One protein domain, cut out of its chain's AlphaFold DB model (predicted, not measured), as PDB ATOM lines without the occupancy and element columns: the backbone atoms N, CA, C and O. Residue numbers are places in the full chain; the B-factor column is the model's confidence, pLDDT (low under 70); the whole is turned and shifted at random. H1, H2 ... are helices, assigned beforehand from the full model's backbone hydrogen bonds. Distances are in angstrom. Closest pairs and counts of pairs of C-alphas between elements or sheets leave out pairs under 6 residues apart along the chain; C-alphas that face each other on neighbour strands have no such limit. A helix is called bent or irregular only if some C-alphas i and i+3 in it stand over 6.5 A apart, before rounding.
ATOM      1  N   ASP A 267      21.073  63.518  43.679       41.94
ATOM      2  CA  ASP A 267      21.988  63.038  44.729       41.94
ATOM      3  C   ASP A 267      21.714  61.568  45.080       41.94
ATOM      4  O   ASP A 267      22.624  60.739  45.124       41.94
ATOM      5  N   VAL A 268      20.434  61.191  45.175       52.41
ATOM      6  CA  VAL A 268      20.012  59.793  45.383       52.41
ATOM      7  C   VAL A 268      20.431  58.892  44.207       52.41
ATOM      8  O   VAL A 268      20.773  57.721  44.393       52.41
ATOM      9  N   LYS A 269      20.451  59.422  42.976       51.25
ATOM     10  CA  LYS A 269      20.899  58.671  41.786       51.25
ATOM     11  C   LYS A 269      22.411  58.461  41.780       51.25
ATOM     12  O   LYS A 269      22.867  57.408  41.322       51.25
ATOM     13  N   VAL A 270      23.179  59.431  42.273       60.50
ATOM     14  CA  VAL A 270      24.640  59.333  42.377       60.50
ATOM     15  C   VAL A 270      25.023  58.287  43.422       60.50
ATOM     16  O   VAL A 270      25.779  57.370  43.098       60.50
ATOM     17  N   THR A 271      24.418  58.326  44.612       66.06
ATOM     18  CA  THR A 271      24.682  57.341  45.674       66.06
ATOM     19  C   THR A 271      24.302  55.922  45.248       66.06
ATOM     20  O   THR A 271      25.077  54.988  45.440       66.06
ATOM     21  N   LYS A 272      23.162  55.751  44.563       60.72
ATOM     22  CA  LYS A 272      22.758  54.447  44.010       60.72
ATOM     23  C   LYS A 272      23.751  53.915  42.970       60.72
ATOM     24  O   LYS A 272      24.010  52.716  42.918       60.72
ATOM     25  N   THR A 273      24.316  54.796  42.148       64.81
ATOM     26  CA  THR A 273      25.334  54.430  41.152       64.81
ATOM     27  C   THR A 273      26.631  53.986  41.814       64.81
ATOM     28  O   THR A 273      27.200  52.966  41.428       64.81
ATOM     29  N   LEU A 274      27.074  54.720  42.833       72.88
ATOM     30  CA  LEU A 274      28.274  54.390  43.594       72.88
ATOM     31  C   LEU A 274      28.120  53.049  44.324       72.88
ATOM     32  O   LEU A 274      28.992  52.193  44.213       72.88
ATOM     33  N   PHE A 275      26.970  52.814  44.957       74.81
ATOM     34  CA  PHE A 275      26.678  51.552  45.636       74.81
ATOM     35  C   PHE A 275      26.751  50.343  44.690       74.81
ATOM     36  O   PHE A 275      27.453  49.374  44.970       74.81
ATOM     37  N   VAL A 276      26.098  50.412  43.524       75.19
ATOM     38  CA  VAL A 276      26.141  49.310  42.544       75.19
ATOM     39  C   VAL A 276      27.550  49.123  41.965       75.19
ATOM     40  O   VAL A 276      27.945  47.995  41.677       75.19
ATOM     41  N   THR A 277      28.330  50.203  41.844       76.12
ATOM     42  CA  THR A 277      29.738  50.130  41.418       76.12
ATOM     43  C   THR A 277      30.576  49.317  42.403       76.12
ATOM     44  O   THR A 277      31.303  48.413  41.996       76.12
ATOM     45  N   VAL A 278      30.437  49.612  43.696       78.69
ATOM     46  CA  VAL A 278      31.167  48.929  44.771       78.69
ATOM     47  C   VAL A 278      30.767  47.457  44.848       78.69
ATOM     48  O   VAL A 278      31.635  46.588  44.871       78.69
ATOM     49  N   VAL A 279      29.467  47.156  44.792       79.88
ATOM     50  CA  VAL A 279      28.975  45.769  44.811       79.88
ATOM     51  C   VAL A 279      29.482  44.979  43.599       79.88
ATOM     52  O   VAL A 279      29.942  43.852  43.756       79.88
ATOM     53  N   GLY A 280      29.467  45.566  42.398       78.88
ATOM     54  CA  GLY A 280      29.995  44.911  41.196       78.88
ATOM     55  C   GLY A 280      31.497  44.618  41.280       78.88
ATOM     56  O   GLY A 280      31.944  43.563  40.831       78.88
ATOM     57  N   PHE A 281      32.265  45.516  41.901       78.19
ATOM     58  CA  PHE A 281      33.693  45.316  42.131       78.19
ATOM     59  C   PHE A 281      33.953  44.173  43.122       78.19
ATOM     60  O   PHE A 281      34.764  43.293  42.839       78.19
ATOM     61  N   ILE A 282      33.206  44.132  44.230       82.19
ATOM     62  CA  ILE A 282      33.309  43.069  45.240       82.19
ATOM     63  C   ILE A 282      32.968  41.705  44.636       82.19
ATOM     64  O   ILE A 282      33.702  40.751  44.855       82.19
ATOM     65  N   VAL A 283      31.914  41.598  43.823       81.31
ATOM     66  CA  VAL A 283      31.529  40.319  43.196       81.31
ATOM     67  C   VAL A 283      32.602  39.788  42.236       81.31
ATOM     68  O   VAL A 283      32.749  38.577  42.104       81.31
ATOM     69  N   CYS A 284      33.383  40.664  41.593       78.75
ATOM     70  CA  CYS A 284      34.478  40.238  40.713       78.75
ATOM     71  C   CYS A 284      35.751  39.863  41.478       78.75
ATOM     72  O   CYS A 284      36.463  38.957  41.057       78.75
ATOM     73  N   TRP A 285      36.042  40.555  42.582       82.19
ATOM     74  CA  TRP A 285      37.301  40.406  43.319       82.19
ATOM     75  C   TRP A 285      37.227  39.449  44.507       82.19
ATOM     76  O   TRP A 285      38.224  38.809  44.824       82.19
ATOM     77  N   ALA A 286      36.065  39.294  45.144       81.50
ATOM     78  CA  ALA A 286      35.894  38.372  46.264       81.50
ATOM     79  C   ALA A 286      36.229  36.909  45.903       81.50
ATOM     80  O   ALA A 286      36.941  36.276  46.678       81.50
ATOM     81  N   PRO A 287      35.819  36.359  44.740       80.56
ATOM     82  CA  PRO A 287      36.178  34.988  44.379       80.56
ATOM     83  C   PRO A 287      37.683  34.831  44.128       80.56
ATOM     84  O   PRO A 287      38.259  33.821  44.510       80.56
ATOM     85  N   ILE A 288      38.320  35.841  43.525       81.06
ATOM     86  CA  ILE A 288      39.769  35.882  43.272       81.06
ATOM     87  C   ILE A 288      40.524  35.864  44.603       81.06
ATOM     88  O   ILE A 288      41.375  35.008  44.808       81.06
ATOM     89  N   ALA A 289      40.132  36.727  45.545       81.06
ATOM     90  CA  ALA A 289      40.743  36.797  46.871       81.06
ATOM     91  C   ALA A 289      40.598  35.486  47.664       81.06
ATOM     92  O   ALA A 289      41.509  35.096  48.391       81.06
ATOM     93  N   VAL A 290      39.466  34.786  47.516       84.56
ATOM     94  CA  VAL A 290      39.254  33.468  48.134       84.56
ATOM     95  C   VAL A 290      40.154  32.409  47.495       84.56
ATOM     96  O   VAL A 290      40.762  31.628  48.223       84.56
ATOM     97  N   ILE A 291      40.277  32.388  46.163       81.31
ATOM     98  CA  ILE A 291      41.169  31.456  45.453       81.31
ATOM     99  C   ILE A 291      42.630  31.701  45.856       81.31
ATOM    100  O   ILE A 291      43.341  30.742  46.149       81.31
ATOM    101  N   ASP A 292      43.051  32.964  45.956       80.81
ATOM    102  CA  ASP A 292      44.401  33.337  46.390       80.81
ATOM    103  C   ASP A 292      44.667  32.919  47.841       80.81
ATOM    104  O   ASP A 292      45.704  32.323  48.129       80.81
ATOM    105  N   MET A 293      43.721  33.159  48.758       81.56
ATOM    106  CA  MET A 293      43.853  32.678  50.137       81.56
ATOM    107  C   MET A 293      43.973  31.155  50.192       81.56
ATOM    108  O   MET A 293      44.857  30.639  50.875       81.56
ATOM    109  N   VAL A 294      43.132  30.423  49.458       80.38
ATOM    110  CA  VAL A 294      43.204  28.956  49.419       80.38
ATOM    111  C   VAL A 294      44.544  28.489  48.848       80.38
ATOM    112  O   VAL A 294      45.139  27.578  49.415       80.38
ATOM    113  N   GLY A 295      45.070  29.137  47.805       71.69
ATOM    114  CA  GLY A 295      46.385  28.813  47.237       71.69
ATOM    115  C   GLY A 295      47.553  29.067  48.197       71.69
ATOM    116  O   GLY A 295      48.515  28.300  48.208       71.69
ATOM    117  N   VAL A 296      47.459  30.100  49.040       76.81
ATOM    118  CA  VAL A 296      48.475  30.415  50.060       76.81
ATOM    119  C   VAL A 296      48.417  29.442  51.243       76.81
ATOM    120  O   VAL A 296      49.461  28.992  51.713       76.81
ATOM    121  N   PHE A 297      47.219  29.099  51.729       75.75
ATOM    122  CA  PHE A 297      47.055  28.215  52.893       75.75
ATOM    123  C   PHE A 297      47.148  26.722  52.547       75.75
ATOM    124  O   PHE A 297      47.574  25.923  53.382       75.75
ATOM    125  N   PHE A 298      46.790  26.340  51.322       73.44
ATOM    126  CA  PHE A 298      46.759  24.958  50.849       73.44
ATOM    127  C   PHE A 298      47.550  24.811  49.546       73.44
ATOM    128  O   PHE A 298      47.008  24.495  48.490       73.44
ATOM    129  N   SER A 299      48.870  24.984  49.637       60.97
ATOM    130  CA  SER A 299      49.825  24.873  48.518       60.97
ATOM    131  C   SER A 299      49.888  23.498  47.828       60.97
ATOM    132  O   SER A 299      50.593  23.333  46.838       60.97
ATOM    133  N   HIS A 300      49.181  22.504  48.363       62.31
ATOM    134  CA  HIS A 300      49.148  21.107  47.923       62.31
ATOM    135  C   HIS A 300      47.823  20.720  47.246       62.31
ATOM    136  O   HIS A 300      47.657  19.567  46.852       62.31
ATOM    137  N   LEU A 301      46.869  21.651  47.126       65.38
ATOM    138  CA  LEU A 301      45.635  21.421  46.381       65.38
ATOM    139  C   LEU A 301      45.835  21.834  44.924       65.38
ATOM    140  O   LEU A 301      45.950  23.019  44.613       65.38
ATOM    141  N   ASP A 302      45.835  20.850  44.027       69.50
ATOM    142  CA  ASP A 302      45.791  21.102  42.590       69.50
ATOM    143  C   ASP A 302      44.485  21.828  42.246       69.50
ATOM    144  O   ASP A 302      43.385  21.279  42.371       69.50
ATOM    145  N   ILE A 303      44.599  23.092  41.832       71.62
ATOM    146  CA  ILE A 303      43.441  23.898  41.445       71.62
ATOM    147  C   ILE A 303      42.864  23.311  40.148       71.62
ATOM    148  O   ILE A 303      43.565  23.267  39.131       71.62
ATOM    149  N   PRO A 304      41.587  22.886  40.135       80.25
ATOM    150  CA  PRO A 304      40.979  22.314  38.943       80.25
ATOM    151  C   PRO A 304      40.901  23.354  37.819       80.25
ATOM    152  O   PRO A 304      40.742  24.561  38.046       80.25
ATOM    153  N   ARG A 305      41.007  22.881  36.575       70.44
ATOM    154  CA  ARG A 305      41.126  23.717  35.368       70.44
ATOM    155  C   ARG A 305      39.975  24.715  35.220       70.44
ATOM    156  O   ARG A 305      40.171  25.821  34.720       70.44
ATOM    157  N   GLU A 306      38.786  24.345  35.671       75.31
ATOM    158  CA  GLU A 306      37.575  25.160  35.667       75.31
ATOM    159  C   GLU A 306      37.713  26.388  36.576       75.31
ATOM    160  O   GLU A 306      37.309  27.488  36.194       75.31
ATOM    161  N   VAL A 307      38.334  26.224  37.748       77.50
ATOM    162  CA  VAL A 307      38.563  27.308  38.716       77.50
ATOM    163  C   VAL A 307      39.641  28.256  38.207       77.50
ATOM    164  O   VAL A 307      39.480  29.469  38.307       77.50
ATOM    165  N   TYR A 308      40.688  27.730  37.570       76.12
ATOM    166  CA  TYR A 308      41.716  28.552  36.930       76.12
ATOM    167  C   TYR A 308      41.153  29.387  35.762       76.12
ATOM    168  O   TYR A 308      41.444  30.577  35.635       76.12
ATOM    169  N   LEU A 309      40.279  28.800  34.938       77.69
ATOM    170  CA  LEU A 309      39.578  29.533  33.878       77.69
ATOM    171  C   LEU A 309      38.635  30.601  34.446       77.69
ATOM    172  O   LEU A 309      38.594  31.712  33.917       77.69
ATOM    173  N   ALA A 310      37.911  30.301  35.528       76.56
ATOM    174  CA  ALA A 310      37.057  31.271  36.209       76.56
ATOM    175  C   ALA A 310      37.866  32.418  36.839       76.56
ATOM    176  O   ALA A 310      37.471  33.575  36.709       76.56
ATOM    177  N   TYR A 311      39.016  32.119  37.451       80.75
ATOM    178  CA  TYR A 311      39.956  33.095  38.010       80.75
ATOM    179  C   TYR A 311      40.433  34.085  36.941       80.75
ATOM    180  O   TYR A 311      40.314  35.301  37.104       80.75
ATOM    181  N   ILE A 312      40.877  33.564  35.794       78.69
ATOM    182  CA  ILE A 312      41.279  34.377  34.643       78.69
ATOM    183  C   ILE A 312      40.094  35.210  34.135       78.69
ATOM    184  O   ILE A 312      40.222  36.421  33.939       78.69
ATOM    185  N   LEU A 313      38.923  34.595  33.948       79.44
ATOM    186  CA  LEU A 313      37.738  35.272  33.423       79.44
ATOM    187  C   LEU A 313      37.260  36.408  34.342       79.44
ATOM    188  O   LEU A 313      36.902  37.474  33.847       79.44
ATOM    189  N   LEU A 314      37.274  36.209  35.661       79.69
ATOM    190  CA  LEU A 314      36.898  37.225  36.650       79.69
ATOM    191  C   LEU A 314      37.949  38.334  36.748       79.69
ATOM    192  O   LEU A 314      37.585  39.512  36.807       79.69
ATOM    193  N   GLY A 315      39.237  37.987  36.670       78.75
ATOM    194  CA  GLY A 315      40.336  38.952  36.656       78.75
ATOM    195  C   GLY A 315      40.239  39.905  35.466       78.75
ATOM    196  O   GLY A 315      40.205  41.126  35.640       78.75
ATOM    197  N   TYR A 316      40.087  39.367  34.253       77.81
ATOM    198  CA  TYR A 316      39.898  40.183  33.048       77.81
ATOM    199  C   TYR A 316      38.511  40.850  33.003       77.81
ATOM    200  O   TYR A 316      38.387  42.008  32.586       77.81
ATOM    201  N   GLY A 317      37.476  40.168  33.495       79.25
ATOM    202  CA  GLY A 317      36.104  40.667  33.580       79.25
ATOM    203  C   GLY A 317      35.953  41.883  34.494       79.25
ATOM    204  O   GLY A 317      35.147  42.765  34.189       79.25
ATOM    205  N   SER A 318      36.787  42.003  35.534       80.50
ATOM    206  CA  SER A 318      36.802  43.150  36.454       80.50
ATOM    207  C   SER A 318      37.055  44.483  35.735       80.50
ATOM    208  O   SER A 318      36.496  45.519  36.094       80.50
ATOM    209  N   SER A 319      37.840  44.453  34.651       79.06
ATOM    210  CA  SER A 319      38.102  45.620  33.806       79.06
ATOM    211  C   SER A 319      36.943  45.906  32.853       79.06
ATOM    212  O   SER A 319      36.582  47.070  32.651       79.06
ATOM    213  N   SER A 320      36.326  44.856  32.298       76.31
ATOM    214  CA  SER A 320      35.182  44.964  31.387       76.31
ATOM    215  C   SER A 320      33.909  45.439  32.080       76.31
ATOM    216  O   SER A 320      33.096  46.100  31.436       76.31
ATOM    217  N   ILE A 321      33.745  45.174  33.378       74.69
ATOM    218  CA  ILE A 321      32.551  45.559  34.138       74.69
ATOM    219  C   ILE A 321      32.451  47.078  34.347       74.69
ATOM    220  O   ILE A 321      31.350  47.613  34.449       74.69
ATOM    221  N   ASN A 322      33.577  47.799  34.306       72.69
ATOM    222  CA  ASN A 322      33.622  49.250  34.499       72.69
ATOM    223  C   ASN A 322      32.739  50.005  33.473       72.69
ATOM    224  O   ASN A 322      31.844  50.744  33.890       72.69
ATOM    225  N   PRO A 323      32.880  49.804  32.143       69.62
ATOM    226  CA  PRO A 323      31.938  50.329  31.152       69.62
ATOM    227  C   PRO A 323      30.471  49.942  31.373       69.62
ATOM    228  O   PRO A 323      29.597  50.764  31.102       69.62
ATOM    229  N   PHE A 324      30.176  48.729  31.857       70.38
ATOM    230  CA  PHE A 324      28.797  48.295  32.119       70.38
ATOM    231  C   PHE A 324      28.198  49.011  33.325       70.38
ATOM    232  O   PHE A 324      27.076  49.505  33.240       70.38
ATOM    233  N   ILE A 325      28.958  49.154  34.409       70.06
ATOM    234  CA  ILE A 325      28.561  49.918  35.592       70.06
ATOM    235  C   ILE A 325      28.257  51.368  35.183       70.06
ATOM    236  O   ILE A 325      27.128  51.841  35.331       70.06
ATOM    237  N   TYR A 326      29.217  52.067  34.572       70.12
ATOM    238  CA  TYR A 326      29.014  53.469  34.193       70.12
ATOM    239  C   TYR A 326      27.960  53.641  33.086       70.12
ATOM    240  O   TYR A 326      27.206  54.619  33.094       70.12
ATOM    241  N   GLY A 327      27.875  52.688  32.154       67.50
ATOM    242  CA  GLY A 327      26.945  52.701  31.025       67.50
ATOM    243  C   GLY A 327      25.496  52.379  31.398       67.50
ATOM    244  O   GLY A 327      24.581  52.881  30.745       67.50
ATOM    245  N   ILE A 328      25.261  51.585  32.448       63.41
ATOM    246  CA  ILE A 328      23.911  51.236  32.914       63.41
ATOM    247  C   ILE A 328      23.394  52.269  33.923       63.41
ATOM    248  O   ILE A 328      22.223  52.653  33.851       63.41
ATOM    249  N   LEU A 329      24.248  52.748  34.833       57.53
ATOM    250  CA  LEU A 329      23.809  53.522  36.001       57.53
ATOM    251  C   LEU A 329      23.742  55.032  35.752       57.53
ATOM    252  O   LEU A 329      22.858  55.707  36.283       57.53
ATOM    253  N   ASN A 330      24.604  55.583  34.894       63.31
ATOM    254  CA  ASN A 330      24.604  57.017  34.626       63.31
ATOM    255  C   ASN A 330      23.803  57.335  33.353       63.31
ATOM    256  O   ASN A 330      24.256  57.120  32.230       63.31
ATOM    257  N   ARG A 331      22.589  57.879  33.526       59.41
ATOM    258  CA  ARG A 331      21.652  58.208  32.428       59.41
ATOM    259  C   ARG A 331      22.264  59.116  31.354       59.41
ATOM    260  O   ARG A 331      21.912  58.972  30.182       59.41
ATOM    261  N   SER A 332      23.160  60.023  31.739       62.31
ATOM    262  CA  SER A 332      23.850  60.935  30.817       62.31
ATOM    263  C   SER A 332      24.927  60.205  30.015       62.31
ATOM    264  O   SER A 332      24.999  60.362  28.797       62.31
ATOM    265  N   PHE A 333      25.691  59.322  30.665       63.41
ATOM    266  CA  PHE A 333      26.673  58.465  29.996       63.41
ATOM    267  C   PHE A 333      26.011  57.433  29.087       63.41
ATOM    268  O   PHE A 333      26.446  57.268  27.954       63.41
ATOM    269  N   ARG A 334      24.916  56.802  29.527       67.88
ATOM    270  CA  ARG A 334      24.128  55.860  28.723       67.88
ATOM    271  C   ARG A 334      23.639  56.495  27.425       67.88
ATOM    272  O   ARG A 334      23.665  55.853  26.381       67.88
ATOM    273  N   ARG A 335      23.195  57.755  27.477       66.25
ATOM    274  CA  ARG A 335      22.699  58.482  26.300       66.25
ATOM    275  C   ARG A 335      23.815  58.753  25.291       66.25
ATOM    276  O   ARG A 335      23.611  58.519  24.104       66.25
ATOM    277  N   GLU A 336      24.989  59.175  25.752       70.06
ATOM    278  CA  GLU A 336      26.155  59.354  24.877       70.06
ATOM    279  C   GLU A 336      26.712  58.015  24.373       70.06
ATOM    280  O   GLU A 336      27.031  57.891  23.196       70.06
ATOM    281  N   PHE A 337      26.741  56.975  25.210       68.19
ATOM    282  CA  PHE A 337      27.191  55.632  24.838       68.19
ATOM    283  C   PHE A 337      26.287  55.006  23.767       68.19
ATOM    284  O   PHE A 337      26.782  54.507  22.760       68.19
ATOM    285  N   ILE A 338      24.961  55.123  23.915       68.56
ATOM    286  CA  ILE A 338      23.990  54.709  22.890       68.56
ATOM    287  C   ILE A 338      24.114  55.578  21.634       68.56
ATOM    288  O   ILE A 338      24.018  55.048  20.533       68.56
ATOM    289  N   ASN A 339      24.357  56.887  21.741       69.00
ATOM    290  CA  ASN A 339      24.598  57.733  20.561       69.00
ATOM    291  C   ASN A 339      25.858  57.318  19.790       69.00
ATOM    292  O   ASN A 339      25.849  57.325  18.561       69.00
ATOM    293  N   ILE A 340      26.923  56.939  20.497       71.00
ATOM    294  CA  ILE A 340      28.175  56.463  19.896       71.00
ATOM    295  C   ILE A 340      27.976  55.079  19.256       71.00
ATOM    296  O   ILE A 340      28.434  54.862  18.137       71.00
ATOM    297  N   LEU A 341      27.252  54.168  19.915       66.94
ATOM    298  CA  LEU A 341      26.977  52.816  19.405       66.94
ATOM    299  C   LEU A 341      25.910  52.763  18.306       66.94
ATOM    300  O   LEU A 341      25.958  51.883  17.453       66.94
ATOM    301  N   SER A 342      24.949  53.687  18.292       61.16
ATOM    302  CA  SER A 342      23.827  53.652  17.342       61.16
ATOM    303  C   SER A 342      24.157  54.201  15.954       61.16
ATOM    304  O   SER A 342      23.263  54.218  15.110       61.16
ATOM    305  N   PHE A 343      25.389  54.669  15.690       55.09
ATOM    306  CA  PHE A 343      25.807  55.271  14.406       55.09
ATOM    307  C   PHE A 343      24.804  56.292  13.829       55.09
ATOM    308  O   PHE A 343      24.821  56.610  12.635       55.09
TER     309      PHE A 343
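What this domain is: This is residues 267 to 343 of the 380 residues of the protein "Predicted protein" of Nematostella vectensis (UniProt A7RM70). A long helical hairpin, H1 and H2, has its loop at one end, where residues 296 to 302 stick out, and short H3 turned off at a corner at the other. The 77 printed residues are all helix in class, H1, H2, H3 in order, flat at 51 by 31 by 12 A and only just loose, close to extended (radius of gyration of the C-alphas 16.9 A).

How they stand to each other: H1, residues 267 to 297, assigned as one helix by its hydrogen bonds, is bent: C-alphas 284 and 287 are 6.6 A apart, and arms H1a, 267 to 284, and H1b, 287 to 297, stand at a steep tilt of 39 degrees. H1a touches H2, residues 305 to 329, opposite ways at a shallow 10 degrees; the closest C-alphas, of Thr 273 and Leu 329, are 5.4 A apart. H1b and H2 form a hairpin, touching with H2's residues 311 to 315 alone. H2, with a kink of 48 degrees near residue 319, touches H3, residues 331 to 341, only at the corner. Every O i to N i+4 pair is within hydrogen-bond range in H1a, H1b and H3, and 16 of 21 in H2.

Where its parts are: H1a spans 26.3 A from C-alpha 267 at (21.988, 63.038, 44.729); H2 spans 34.5 A; H3 ends with C-alpha 341 at (26.977, 52.816, 19.405).

The domain as a whole: The printed part has no cut; 27 residues are under pLDDT 70.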